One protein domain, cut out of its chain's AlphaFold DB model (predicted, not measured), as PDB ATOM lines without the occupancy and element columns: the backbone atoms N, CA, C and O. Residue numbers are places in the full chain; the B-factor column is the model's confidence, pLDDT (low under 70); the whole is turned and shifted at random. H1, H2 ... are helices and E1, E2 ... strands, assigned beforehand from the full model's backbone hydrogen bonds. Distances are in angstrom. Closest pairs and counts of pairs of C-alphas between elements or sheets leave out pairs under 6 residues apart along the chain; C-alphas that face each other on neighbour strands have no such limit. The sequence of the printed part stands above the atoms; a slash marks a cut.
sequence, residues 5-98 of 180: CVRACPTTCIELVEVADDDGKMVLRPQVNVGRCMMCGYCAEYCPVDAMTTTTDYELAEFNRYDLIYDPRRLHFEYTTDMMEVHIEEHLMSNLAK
ATOM      1  N   CYS A   5     157.360 233.254 189.950       92.62
ATOM      2  CA  CYS A   5     157.879 233.835 188.711       92.62
ATOM      3  C   CYS A   5     156.847 234.703 187.969       92.62
ATOM      4  O   CYS A   5     157.177 235.809 187.554       92.62
ATOM      5  N   VAL A   6     155.591 234.249 187.885       91.94
ATOM      6  CA  VAL A   6     154.467 235.002 187.298       91.94
ATOM      7  C   VAL A   6     154.244 236.314 188.049       91.94
ATOM      8  O   VAL A   6     154.168 237.376 187.443       91.94
ATOM      9  N   ARG A   7     154.189 236.258 189.386       91.94
ATOM     10  CA  ARG A   7     153.937 237.439 190.230       91.94
ATOM     11  C   ARG A   7     155.111 238.412 190.284       91.94
ATOM     12  O   ARG A   7     154.895 239.602 190.471       91.94
ATOM     13  N   ALA A   8     156.333 237.905 190.164       93.44
ATOM     14  CA  ALA A   8     157.546 238.712 190.170       93.44
ATOM     15  C   ALA A   8     157.811 239.390 188.814       93.44
ATOM     16  O   ALA A   8     158.589 240.338 188.754       93.44
ATOM     17  N   CYS A   9     157.196 238.913 187.727       93.00
ATOM     18  CA  CYS A   9     157.452 239.424 186.388       93.00
ATOM     19  C   CYS A   9     156.834 240.824 186.185       93.00
ATOM     20  O   CYS A   9     155.607 240.952 186.173       93.00
ATOM     21  N   PRO A  10     157.642 241.876 185.946       92.25
ATOM     22  CA  PRO A  10     157.134 243.239 185.791       92.25
ATOM     23  C   PRO A  10     156.408 243.458 184.458       92.25
ATOM     24  O   PRO A  10     155.534 244.312 184.372       92.25
ATOM     25  N   THR A  11     156.758 242.690 183.421       88.69
ATOM     26  CA  THR A  11     156.107 242.734 182.100       88.69
ATOM     27  C   THR A  11     154.979 241.716 181.966       88.69
ATOM     28  O   THR A  11     154.434 241.553 180.875       88.69
ATOM     29  N   THR A  12     154.679 240.991 183.051       88.44
ATOM     30  CA  THR A  12     153.696 239.902 183.095       88.44
ATOM     31  C   THR A  12     153.885 238.863 181.982       88.44
ATOM     32  O   THR A  12     152.941 238.206 181.597       88.44
ATOM     33  N   CYS A  13     155.094 238.671 181.451       87.62
ATOM     34  CA  CYS A  13     155.341 237.812 180.284       87.62
ATOM     35  C   CYS A  13     155.371 236.296 180.572       87.62
ATOM     36  O   CYS A  13     155.837 235.541 179.723       87.62
ATOM     37  N   ILE A  14     154.940 235.852 181.756       89.31
ATOM     38  CA  ILE A  14     155.059 234.460 182.216       89.31
ATOM     39  C   ILE A  14     153.677 233.926 182.601       89.31
ATOM     40  O   ILE A  14     153.028 234.525 183.457       89.31
ATOM     41  N   GLU A  15     153.277 232.773 182.062       85.06
ATOM     42  CA  GLU A  15     152.064 232.034 182.449       85.06
ATOM     43  C   GLU A  15     152.436 230.672 183.063       85.06
ATOM     44  O   GLU A  15     153.498 230.116 182.786       85.06
ATOM     45  N   LEU A  16     151.588 230.122 183.938       84.94
ATOM     46  CA  LEU A  16     151.687 228.721 184.349       84.94
ATOM     47  C   LEU A  16     150.770 227.860 183.485       84.94
ATOM     48  O   LEU A  16     149.554 227.912 183.642       84.94
ATOM     49  N   VAL A  17     151.369 227.003 182.667       80.62
ATOM     50  CA  VAL A  17     150.652 226.058 181.807       80.62
ATOM     51  C   VAL A  17     150.692 224.650 182.395       80.62
ATOM     52  O   VAL A  17     151.660 224.253 183.056       80.62
ATOM     53  N   GLU A  18     149.625 223.883 182.179       80.50
ATOM     54  CA  GLU A  18     149.571 222.467 182.545       80.50
ATOM     55  C   GLU A  18     150.332 221.637 181.510       80.50
ATOM     56  O   GLU A  18     150.000 221.633 180.326       80.50
ATOM     57  N   VAL A  19     151.348 220.908 181.965       76.38
ATOM     58  CA  VAL A  19     152.111 219.967 181.142       76.38
ATOM     59  C   VAL A  19     152.181 218.611 181.827       76.38
ATOM     60  O   VAL A  19     152.180 218.520 183.055       76.38
ATOM     61  N   ALA A  20     152.234 217.546 181.035       75.38
ATOM     62  CA  ALA A  20     152.486 216.212 181.557       75.38
ATOM     63  C   ALA A  20     153.978 216.071 181.901       75.38
ATOM     64  O   ALA A  20     154.826 216.299 181.037       75.38
ATOM     65  N   ASP A  21     154.272 215.703 183.147       70.81
ATOM     66  CA  ASP A  21     155.595 215.224 183.570       70.81
ATOM     67  C   ASP A  21     155.873 213.833 182.970       70.81
ATOM     68  O   ASP A  21     154.961 213.178 182.454       70.81
ATOM     69  N   ASP A  22     157.108 213.351 183.103       68.88
ATOM     70  CA  ASP A  22     157.535 212.030 182.611       68.88
ATOM     71  C   ASP A  22     156.696 210.871 183.186       68.88
ATOM     72  O   ASP A  22     156.434 209.879 182.507       68.88
ATOM     73  N   ASP A  23     156.173 211.039 184.404       71.56
ATOM     74  CA  ASP A  23     155.258 210.097 185.065       71.56
ATOM     75  C   ASP A  23     153.795 210.197 184.572       71.56
ATOM     76  O   ASP A  23     152.883 209.595 185.144       71.56
ATOM     77  N   GLY A  24     153.520 211.013 183.548       72.50
ATOM     78  CA  GLY A  24     152.178 211.273 183.013       72.50
ATOM     79  C   GLY A  24     151.289 212.132 183.921       72.50
ATOM     80  O   GLY A  24     150.112 212.353 183.622       72.50
ATOM     81  N   LYS A  25     151.826 212.631 185.040       77.56
ATOM     82  CA  LYS A  25     151.115 213.519 185.961       77.56
ATOM     83  C   LYS A  25     151.071 214.936 185.396       77.56
ATOM     84  O   LYS A  25     152.099 215.487 185.021       77.56
ATOM     85  N   MET A  26     149.894 215.558 185.417       76.31
ATOM     86  CA  MET A  26     149.763 216.971 185.056       76.31
ATOM     87  C   MET A  26     150.380 217.855 186.141       76.31
ATOM     88  O   MET A  26     149.992 217.800 187.314       76.31
ATOM     89  N   VAL A  27     151.355 218.664 185.745       80.12
ATOM     90  CA  VAL A  27     152.069 219.610 186.595       80.12
ATOM     91  C   VAL A  27     152.079 220.987 185.945       80.12
ATOM     92  O   VAL A  27     152.182 221.133 184.732       80.12
ATOM     93  N   LEU A  28     151.986 222.026 186.770       81.88
ATOM     94  CA  LEU A  28     152.085 223.407 186.297       81.88
ATOM     95  C   LEU A  28     153.551 223.810 186.129       81.88
ATOM     96  O   LEU A  28     154.312 223.755 187.110       81.88
ATOM     97  N   ARG A  29     153.922 224.281 184.940       85.00
ATOM     98  CA  ARG A  29     155.262 224.788 184.615       85.00
ATOM     99  C   ARG A  29     155.176 226.177 183.967       85.00
ATOM    100  O   ARG A  29     154.148 226.492 183.374       85.00
ATOM    101  N   PRO A  30     156.208 227.024 184.121       85.94
ATOM    102  CA  PRO A  30     156.215 228.349 183.515       85.94
ATOM    103  C   PRO A  30     156.393 228.269 181.993       85.94
ATOM    104  O   PRO A  30     157.273 227.560 181.518       85.94
ATOM    105  N   GLN A  31     155.586 229.028 181.260       84.81
ATOM    106  CA  GLN A  31     155.771 229.405 179.860       84.81
ATOM    107  C   GLN A  31     156.161 230.887 179.822       84.81
ATOM    108  O   GLN A  31     155.659 231.669 180.630       84.81
ATOM    109  N   VAL A  32     157.068 231.279 178.925       85.19
ATOM    110  CA  VAL A  32     157.596 232.653 178.863       85.19
ATOM    111  C   VAL A  32     157.459 233.211 177.452       85.19
ATOM    112  O   VAL A  32     157.972 232.643 176.495       85.19
ATOM    113  N   ASN A  33     156.831 234.378 177.325       85.88
ATOM    114  CA  ASN A  33     156.841 235.157 176.095       85.88
ATOM    115  C   ASN A  33     158.131 235.984 176.017       85.88
ATOM    116  O   ASN A  33     158.238 237.078 176.580       85.88
ATOM    117  N   VAL A  34     159.115 235.457 175.295       85.00
ATOM    118  CA  VAL A  34     160.440 236.058 175.114       85.00
ATOM    119  C   VAL A  34     160.352 237.384 174.358       85.00
ATOM    120  O   VAL A  34     161.092 238.313 174.668       85.00
ATOM    121  N   GLY A  35     159.368 237.540 173.467       83.12
ATOM    122  CA  GLY A  35     159.086 238.802 172.776       83.12
ATOM    123  C   GLY A  35     158.623 239.942 173.697       83.12
ATOM    124  O   GLY A  35     158.681 241.108 173.308       83.12
ATOM    125  N   ARG A  36     158.179 239.629 174.922       83.06
ATOM    126  CA  ARG A  36     157.804 240.594 175.976       83.06
ATOM    127  C   ARG A  36     158.749 240.596 177.175       83.06
ATOM    128  O   ARG A  36     158.589 241.411 178.090       83.06
ATOM    129  N   CYS A  37     159.700 239.674 177.215       88.75
ATOM    130  CA  CYS A  37     160.638 239.577 178.313       88.75
ATOM    131  C   CYS A  37     161.651 240.721 178.224       88.75
ATOM    132  O   CYS A  37     162.330 240.896 177.219       88.75
ATOM    133  N   MET A  38     161.789 241.491 179.303       91.31
ATOM    134  CA  MET A  38     162.822 242.530 179.407       91.31
ATOM    135  C   MET A  38     164.166 241.992 179.925       91.31
ATOM    136  O   MET A  38     165.044 242.780 180.263       91.31
ATOM    137  N   MET A  39     164.292 240.667 180.064       90.00
ATOM    138  CA  MET A  39     165.493 239.971 180.543       90.00
ATOM    139  C   MET A  39     166.053 240.534 181.862       90.00
ATOM    140  O   MET A  39     167.258 240.597 182.069       90.00
ATOM    141  N   CYS A  40     165.169 240.951 182.777       93.50
ATOM    142  CA  CYS A  40     165.565 241.579 184.046       93.50
ATOM    143  C   CYS A  40     166.107 240.605 185.105       93.50
ATOM    144  O   CYS A  40     166.696 241.052 186.080       93.50
ATOM    145  N   GLY A  41     165.864 239.298 184.963       90.81
ATOM    146  CA  GLY A  41     166.336 238.274 185.903       90.81
ATOM    147  C   GLY A  41     165.544 238.121 187.208       90.81
ATOM    148  O   GLY A  41     165.779 237.158 187.931       90.81
ATOM    149  N   TYR A  42     164.543 238.964 187.487       93.94
ATOM    150  CA  TYR A  42     163.735 238.861 188.717       93.94
ATOM    151  C   TYR A  42     163.124 237.480 188.923       93.94
ATOM    152  O   TYR A  42     163.053 236.960 190.031       93.94
ATOM    153  N   CYS A  43     162.672 236.863 187.845       93.00
ATOM    154  CA  CYS A  43     162.012 235.581 187.926       93.00
ATOM    155  C   CYS A  43     162.967 234.442 188.355       93.00
ATOM    156  O   CYS A  43     162.499 233.493 188.983       93.00
ATOM    157  N   ALA A  44     164.276 234.574 188.098       91.06
ATOM    158  CA  ALA A  44     165.321 233.702 188.631       91.06
ATOM    159  C   ALA A  44     165.645 234.049 190.095       91.06
ATOM    160  O   ALA A  44     165.617 233.173 190.949       91.06
ATOM    161  N   GLU A  45     165.839 235.333 190.411       92.06
ATOM    162  CA  GLU A  45     166.211 235.796 191.759       92.06
ATOM    163  C   GLU A  45     165.147 235.496 192.832       92.06
ATOM    164  O   GLU A  45     165.467 235.115 193.954       92.06
ATOM    165  N   TYR A  46     163.863 235.635 192.495       92.94
ATOM    166  CA  TYR A  46     162.764 235.356 193.424       92.94
ATOM    167  C   TYR A  46     162.401 233.867 193.510       92.94
ATOM    168  O   TYR A  46     161.501 233.507 194.277       92.94
ATOM    169  N   CYS A  47     163.029 232.992 192.719       91.31
ATOM    170  CA  CYS A  47     162.688 231.577 192.703       91.31
ATOM    171  C   CYS A  47     163.235 230.877 193.961       91.31
ATOM    172  O   CYS A  47     164.438 230.710 194.089       91.31
ATOM    173  N   PRO A  48     162.388 230.384 194.885       90.19
ATOM    174  CA  PRO A  48     162.866 229.811 196.149       90.19
ATOM    175  C   PRO A  48     163.510 228.424 196.005       90.19
ATOM    176  O   PRO A  48     163.973 227.858 196.991       90.19
ATOM    177  N   VAL A  49     163.432 227.837 194.811       89.12
ATOM    178  CA  VAL A  49     163.916 226.486 194.492       89.12
ATOM    179  C   VAL A  49     164.881 226.500 193.306       89.12
ATOM    180  O   VAL A  49     165.118 225.448 192.727       89.12
ATOM    181  N   ASP A  50     165.343 227.685 192.891       85.75
ATOM    182  CA  ASP A  50     166.274 227.876 191.768       85.75
ATOM    183  C   ASP A  50     165.851 227.178 190.460       85.75
ATOM    184  O   ASP A  50     166.664 226.805 189.625       85.75
ATOM    185  N   ALA A  51     164.541 227.023 190.243       86.12
ATOM    186  CA  ALA A  51     163.991 226.373 189.049       86.12
ATOM    187  C   ALA A  51     164.087 227.223 187.768       86.12
ATOM    188  O   ALA A  51     163.658 226.767 186.712       86.12
ATOM    189  N   MET A  52     164.567 228.467 187.851       85.38
ATOM    190  CA  MET A  52     164.784 229.331 186.692       85.38
ATOM    191  C   MET A  52     166.112 230.056 186.832       85.38
ATOM    192  O   MET A  52     166.482 230.467 187.928       85.38
ATOM    193  N   THR A  53     166.782 230.261 185.703       85.94
ATOM    194  CA  THR A  53     168.043 230.992 185.605       85.94
ATOM    195  C   THR A  53     167.980 231.981 184.445       85.94
ATOM    196  O   THR A  53     167.125 231.868 183.565       85.94
ATOM    197  N   THR A  54     168.885 232.952 184.429       84.69
ATOM    198  CA  THR A  54     169.138 233.789 183.254       84.69
ATOM    199  C   THR A  54     170.265 233.178 182.435       84.69
ATOM    200  O   THR A  54     171.347 232.945 182.976       84.69
ATOM    201  N   THR A  55     170.037 232.952 181.144       79.31
ATOM    202  CA  THR A  55     171.092 232.517 180.221       79.31
ATOM    203  C   THR A  55     171.780 233.731 179.596       79.31
ATOM    204  O   THR A  55     171.312 234.868 179.713       79.31
ATOM    205  N   THR A  56     172.918 233.503 178.949       78.81
ATOM    206  CA  THR A  56     173.613 234.521 178.147       78.81
ATOM    207  C   THR A  56     173.225 234.463 176.670       78.81
ATOM    208  O   THR A  56     173.872 235.121 175.856       78.81
ATOM    209  N   ASP A  57     172.213 233.671 176.311       77.50
ATOM    210  CA  ASP A  57     171.793 233.511 174.923       77.50
ATOM    211  C   ASP A  57     171.162 234.805 174.421       77.50
ATOM    212  O   ASP A  57     170.259 235.376 175.035       77.50
ATOM    213  N   TYR A  58     171.657 235.282 173.285       79.06
ATOM    214  CA  TYR A  58     171.225 236.541 172.684       79.06
ATOM    215  C   TYR A  58     170.625 236.352 171.282       79.06
ATOM    216  O   TYR A  58     170.051 237.290 170.732       79.06
ATOM    217  N   GLU A  59     170.708 235.148 170.710       81.19
ATOM    218  CA  GLU A  59     170.205 234.811 169.370       81.19
ATOM    219  C   GLU A  59     168.788 234.215 169.433       81.19
ATOM    220  O   GLU A  59     168.522 233.127 168.944       81.19
ATOM    221  N   LEU A  60     167.857 234.943 170.057       78.25
ATOM    222  CA  LEU A  60     166.472 234.490 170.289       78.25
ATOM    223  C   LEU A  60     165.496 234.943 169.186       78.25
ATOM    224  O   LEU A  60     164.285 234.997 169.401       78.25
ATOM    225  N   ALA A  61     166.023 235.366 168.035       77.44
ATOM    226  CA  ALA A  61     165.219 235.890 166.938       77.44
ATOM    227  C   ALA A  61     164.452 234.763 166.241       77.44
ATOM    228  O   ALA A  61     165.017 233.723 165.924       77.44
ATOM    229  N   GLU A  62     163.181 235.018 165.950       74.75
ATOM    230  CA  GLU A  62     162.280 234.060 165.319       74.75
ATOM    231  C   GLU A  62     161.559 234.675 164.125       74.75
ATOM    232  O   GLU A  62     161.403 235.897 164.030       74.75
ATOM    233  N   PHE A  63     161.087 233.822 163.216       66.06
ATOM    234  CA  PHE A  63     160.361 234.267 162.026       66.06
ATOM    235  C   PHE A  63     158.915 234.655 162.327       66.06
ATOM    236  O   PHE A  63     158.384 235.566 161.688       66.06
ATOM    237  N   ASN A  64     158.283 234.003 163.308       62.88
ATOM    238  CA  ASN A  64     156.920 234.314 163.713       62.88
ATOM    239  C   ASN A  64     156.854 234.760 165.171       62.88
ATOM    240  O   ASN A  64     157.564 234.276 166.047       62.88
ATOM    241  N   ARG A  65     155.884 235.634 165.454       68.88
ATOM    242  CA  ARG A  65     155.559 236.076 166.819       68.88
ATOM    243  C   ARG A  65     155.229 234.925 167.778       68.88
ATOM    244  O   ARG A  65     155.369 235.094 168.982       68.88
ATOM    245  N   TYR A  66     154.721 233.813 167.250       66.56
ATOM    246  CA  TYR A  66     154.276 232.661 168.034       66.56
ATOM    247  C   TYR A  66     155.456 231.834 168.534       66.56
ATOM    248  O   TYR A  66     155.404 231.310 169.639       66.56
ATOM    249  N   ASP A  67     156.542 231.809 167.766       70.12
ATOM    250  CA  ASP A  67     157.741 231.036 168.084       70.12
ATOM    251  C   ASP A  67     158.545 231.698 169.223       70.12
ATOM    252  O   ASP A  67     159.367 231.055 169.871       70.12
ATOM    253  N   LEU A  68     158.248 232.970 169.534       76.88
ATOM    254  CA  LEU A  68     158.774 233.710 170.689       76.88
ATOM    255  C   LEU A  68     158.102 233.326 172.020       76.88
ATOM    256  O   LEU A  68     158.505 233.831 173.070       76.88
ATOM    257  N   ILE A  69     157.066 232.484 172.002       78.50
ATOM    258  CA  ILE A  69     156.443 231.945 173.213       78.50
ATOM    259  C   ILE A  69     157.126 230.620 173.530       78.50
ATOM    260  O   ILE A  69     156.889 229.606 172.881       78.50
ATOM    261  N   TYR A  70     158.000 230.632 174.528       82.50
ATOM    262  CA  TYR A  70     158.778 229.459 174.893       82.50
ATOM    263  C   TYR A  70     157.995 228.641 175.907       82.50
ATOM    264  O   TYR A  70     157.751 229.076 177.037       82.50
ATOM    265  N   ASP A  71     157.579 227.452 175.483       73.56
ATOM    266  CA  ASP A  71     156.924 226.483 176.344       73.56
ATOM    267  C   ASP A  71     157.907 225.903 177.386       73.56
ATOM    268  O   ASP A  71     159.128 226.019 177.232       73.56
ATOM    269  N   PRO A  72     157.403 225.251 178.448       77.31
ATOM    270  CA  PRO A  72     158.247 224.677 179.490       77.31
ATOM    271  C   PRO A  72     159.363 223.750 179.001       77.31
ATOM    272  O   PRO A  72     160.396 223.668 179.659       77.31
ATOM    273  N   ARG A  73     159.171 223.037 177.881       75.38
ATOM    274  CA  ARG A  73     160.204 222.159 177.315       75.38
ATOM    275  C   ARG A  73     161.290 222.967 176.627       75.38
ATOM    276  O   ARG A  73     162.462 222.692 176.845       75.38
ATOM    277  N   ARG A  74     160.915 223.989 175.854       74.31
ATOM    278  CA  ARG A  74     161.864 224.892 175.191       74.31
ATOM    279  C   ARG A  74     162.665 225.755 176.171       74.31
ATOM    280  O   ARG A  74     163.791 226.129 175.876       74.31
ATOM    281  N   LEU A  75     162.103 226.056 177.342       77.56
ATOM    282  CA  LEU A  75     162.803 226.761 178.425       77.56
ATOM    283  C   LEU A  75     163.818 225.896 179.176       77.56
ATOM    284  O   LEU A  75     164.529 226.409 180.042       77.56
ATOM    285  N   HIS A  76     163.871 224.595 178.900       72.56
ATOM    286  CA  HIS A  76     164.794 223.709 179.580       72.56
ATOM    287  C   HIS A  76     166.224 223.934 179.071       72.56
ATOM    288  O   HIS A  76     166.503 223.762 177.888       72.56
ATOM    289  N   PHE A  77     167.133 224.313 179.969       63.69
ATOM    290  CA  PHE A  77     168.531 224.587 179.645       63.69
ATOM    291  C   PHE A  77     169.419 223.415 180.086       63.69
ATOM    292  O   PHE A  77     169.339 222.974 181.232       63.69
ATOM    293  N   GLU A  78     170.270 222.916 179.185       54.94
ATOM    294  CA  GLU A  78     171.062 221.685 179.373       54.94
ATOM    295  C   GLU A  78     172.118 221.766 180.497       54.94
ATOM    296  O   GLU A  78     172.575 220.734 180.977       54.94
ATOM    297  N   TYR A  79     172.500 222.962 180.964       46.25
ATOM    298  CA  TYR A  79     173.694 223.136 181.812       46.25
ATOM    299  C   TYR A  79     173.436 223.513 183.280       46.25
ATOM    300  O   TYR A  79     174.374 223.919 183.966       46.25
ATOM    301  N   THR A  80     172.204 223.408 183.795       44.16
ATOM    302  CA  THR A  80     171.903 223.847 185.180       44.16
ATOM    303  C   THR A  80     171.655 222.758 186.221       44.16
ATOM    304  O   THR A  80     171.568 223.085 187.402       44.16
ATOM    305  N   THR A  81     171.662 221.475 185.862       38.94
ATOM    306  CA  THR A  81     171.677 220.374 186.840       38.94
ATOM    307  C   THR A  81     172.299 219.122 186.225       38.94
ATOM    308  O   THR A  81     171.800 218.625 185.221       38.94
ATOM    309  N   ASP A  82     173.321 218.548 186.872       39.66
ATOM    310  CA  ASP A  82     174.014 217.294 186.488       39.66
ATOM    311  C   ASP A  82     173.094 216.049 186.356       39.66
ATOM    312  O   ASP A  82     173.571 214.934 186.163       39.66
ATOM    313  N   MET A  83     171.771 216.193 186.493       39.53
ATOM    314  CA  MET A  83     170.791 215.102 186.431       39.53
ATOM    315  C   MET A  83     169.576 215.400 185.541       39.53
ATOM    316  O   MET A  83     168.529 214.781 185.720       39.53
ATOM    317  N   MET A  84     169.677 216.333 184.591       41.22
ATOM    318  CA  MET A  84     168.575 216.610 183.666       41.22
ATOM    319  C   MET A  84     169.100 216.840 182.243       41.22
ATOM    320  O   MET A  84     169.018 217.935 181.695       41.22
ATOM    321  N   GLU A  85     169.662 215.780 181.648       34.00
ATOM    322  CA  GLU A  85     169.899 215.726 180.202       34.00
ATOM    323  C   GLU A  85     168.541 215.825 179.493       34.00
ATOM    324  O   GLU A  85     167.749 214.881 179.501       34.00
ATOM    325  N   VAL A  86     168.243 216.979 178.894       36.91
ATOM    326  CA  VAL A  86     167.158 217.072 177.918       36.91
ATOM    327  C   VAL A  86     167.772 216.831 176.563       36.91
ATOM    328  O   VAL A  86     168.482 217.669 176.028       36.91
ATOM    329  N   HIS A  87     167.485 215.660 176.003       33.69
ATOM    330  CA  HIS A  87     167.665 215.445 174.582       33.69
ATOM    331  C   HIS A  87     166.714 216.392 173.851       33.69
ATOM    332  O   HIS A  87     165.524 216.099 173.699       33.69
ATOM    333  N   ILE A  88     167.230 217.540 173.415       41.38
ATOM    334  CA  ILE A  88     166.552 218.367 172.428       41.38
ATOM    335  C   ILE A  88     166.614 217.572 171.120       41.38
ATOM    336  O   ILE A  88     167.520 217.725 170.304       41.38
ATOM    337  N   GLU A  89     165.656 216.667 170.913       36.25
ATOM    338  CA  GLU A  89     165.302 216.303 169.549       36.25
ATOM    339  C   GLU A  89     164.703 217.578 168.953       36.25
ATOM    340  O   GLU A  89     163.506 217.828 169.103       36.25
ATOM    341  N   GLU A  90     165.541 218.407 168.311       40.94
ATOM    342  CA  GLU A  90     165.121 219.634 167.611       40.94
ATOM    343  C   GLU A  90     163.910 219.374 166.715       40.94
ATOM    344  O   GLU A  90     163.132 220.272 166.437       40.94
ATOM    345  N   HIS A  91     163.706 218.127 166.305       45.28
ATOM    346  CA  HIS A  91     162.421 217.619 165.881       45.28
ATOM    347  C   HIS A  91     162.268 216.249 166.518       45.28
ATOM    348  O   HIS A  91     163.032 215.352 166.162       45.28
ATOM    349  N   LEU A  92     161.293 216.058 167.417       35.94
ATOM    350  CA  LEU A  92     160.957 214.714 167.886       35.94
ATOM    351  C   LEU A  92     160.843 213.822 166.636       35.94
ATOM    352  O   LEU A  92     160.011 214.106 165.770       35.94
ATOM    353  N   MET A  93     161.674 212.792 166.469       36.56
ATOM    354  CA  MET A  93     161.720 212.007 165.221       36.56
ATOM    355  C   MET A  93     160.354 211.365 164.918       36.56
ATOM    356  O   MET A  93     159.979 211.138 163.764       36.56
ATOM    357  N   SER A  94     159.538 211.163 165.960       42.00
ATOM    358  CA  SER A  94     158.144 210.730 165.840       42.00
ATOM    359  C   SER A  94     157.188 211.766 165.226       42.00
ATOM    360  O   SER A  94     156.096 211.390 164.801       42.00
ATOM    361  N   ASN A  95     157.565 213.046 165.181       39.47
ATOM    362  CA  ASN A  95     156.838 214.133 164.514       39.47
ATOM    363  C   ASN A  95     157.254 214.259 163.040       39.47
ATOM    364  O   ASN A  95     156.386 214.414 162.179       39.47
ATOM    365  N   LEU A  96     158.538 214.050 162.728       39.53
ATOM    366  CA  LEU A  96     159.030 213.993 161.347       39.53
ATOM    367  C   LEU A  96     158.435 212.795 160.582       39.53
ATOM    368  O   LEU A  96     157.964 212.941 159.456       39.53
ATOM    369  N   ALA A  97     158.343 211.627 161.232       41.66
ATOM    370  CA  ALA A  97     157.694 210.433 160.675       41.66
ATOM    371  C   ALA A  97     156.183 210.612 160.403       41.66
ATOM    372  O   ALA A  97     155.588 209.823 159.670       41.66
ATOM    373  N   LYS A  98     155.561 211.652 160.979       45.25
ATOM    374  CA  LYS A  98     154.155 212.034 160.770       45.25
ATOM    375  C   LYS A  98     153.991 213.229 159.817       45.25
ATOM    376  O   LYS A  98     152.864 213.674 159.617       45.25
TER     377      LYS A  98
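AT A GLANCE: This is residues 5 to 98 of the 180 residues of the protein "4Fe-4S dicluster domain-containing protein" of Candidatus Methanomethylophilaceae archaeon (UniProt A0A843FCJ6). With little regular structure, this is a two-stranded antiparallel hairpin, E1 and E2, along one side of a loop-rich body; short helices H1 and H2 meet near one end, and residues 91 to 98 stick out. The 94 printed residues include H1, E1, E2, H2 and H3, in that order; the class is mixed, with 27 residues in named elements. It is compact, radius of gyration of the C-alphas 14.1 A, spanning 41 by 33 by 24 A.

IN THESE COORDINATES: Find C-alpha 14 at (155.059, 234.460, 182.216), where E1, residues 14 to 20, begins its 18.4 A. E2, residues 26 to 33, runs 21.5 A to C-alpha 33 at (156.841, 235.157, 176.095). Look for H1 at residues 5 to 8, H2 at 42 to 45, H3 at 93 to 96.

HOW THE PARTS SIT: In the hairpin, at 144 degrees, N 17 and O 29 are within hydrogen-bond range, 2.9 A. H1 touches H2; their closest C-alphas, Cys 5 and Cys 43, are 4.6 A apart. H3 is apart from H1, H2, E1 and E2. Each helix is too short for an O i to N i+4 pair; its one O i to N i+3 pair is within range.

THE WHOLE: The printed part has no cut. H2 to H3 is a long link, 47 residues. pLDDT is under 70 at residues 22, 63 to 66 and 77 to 98.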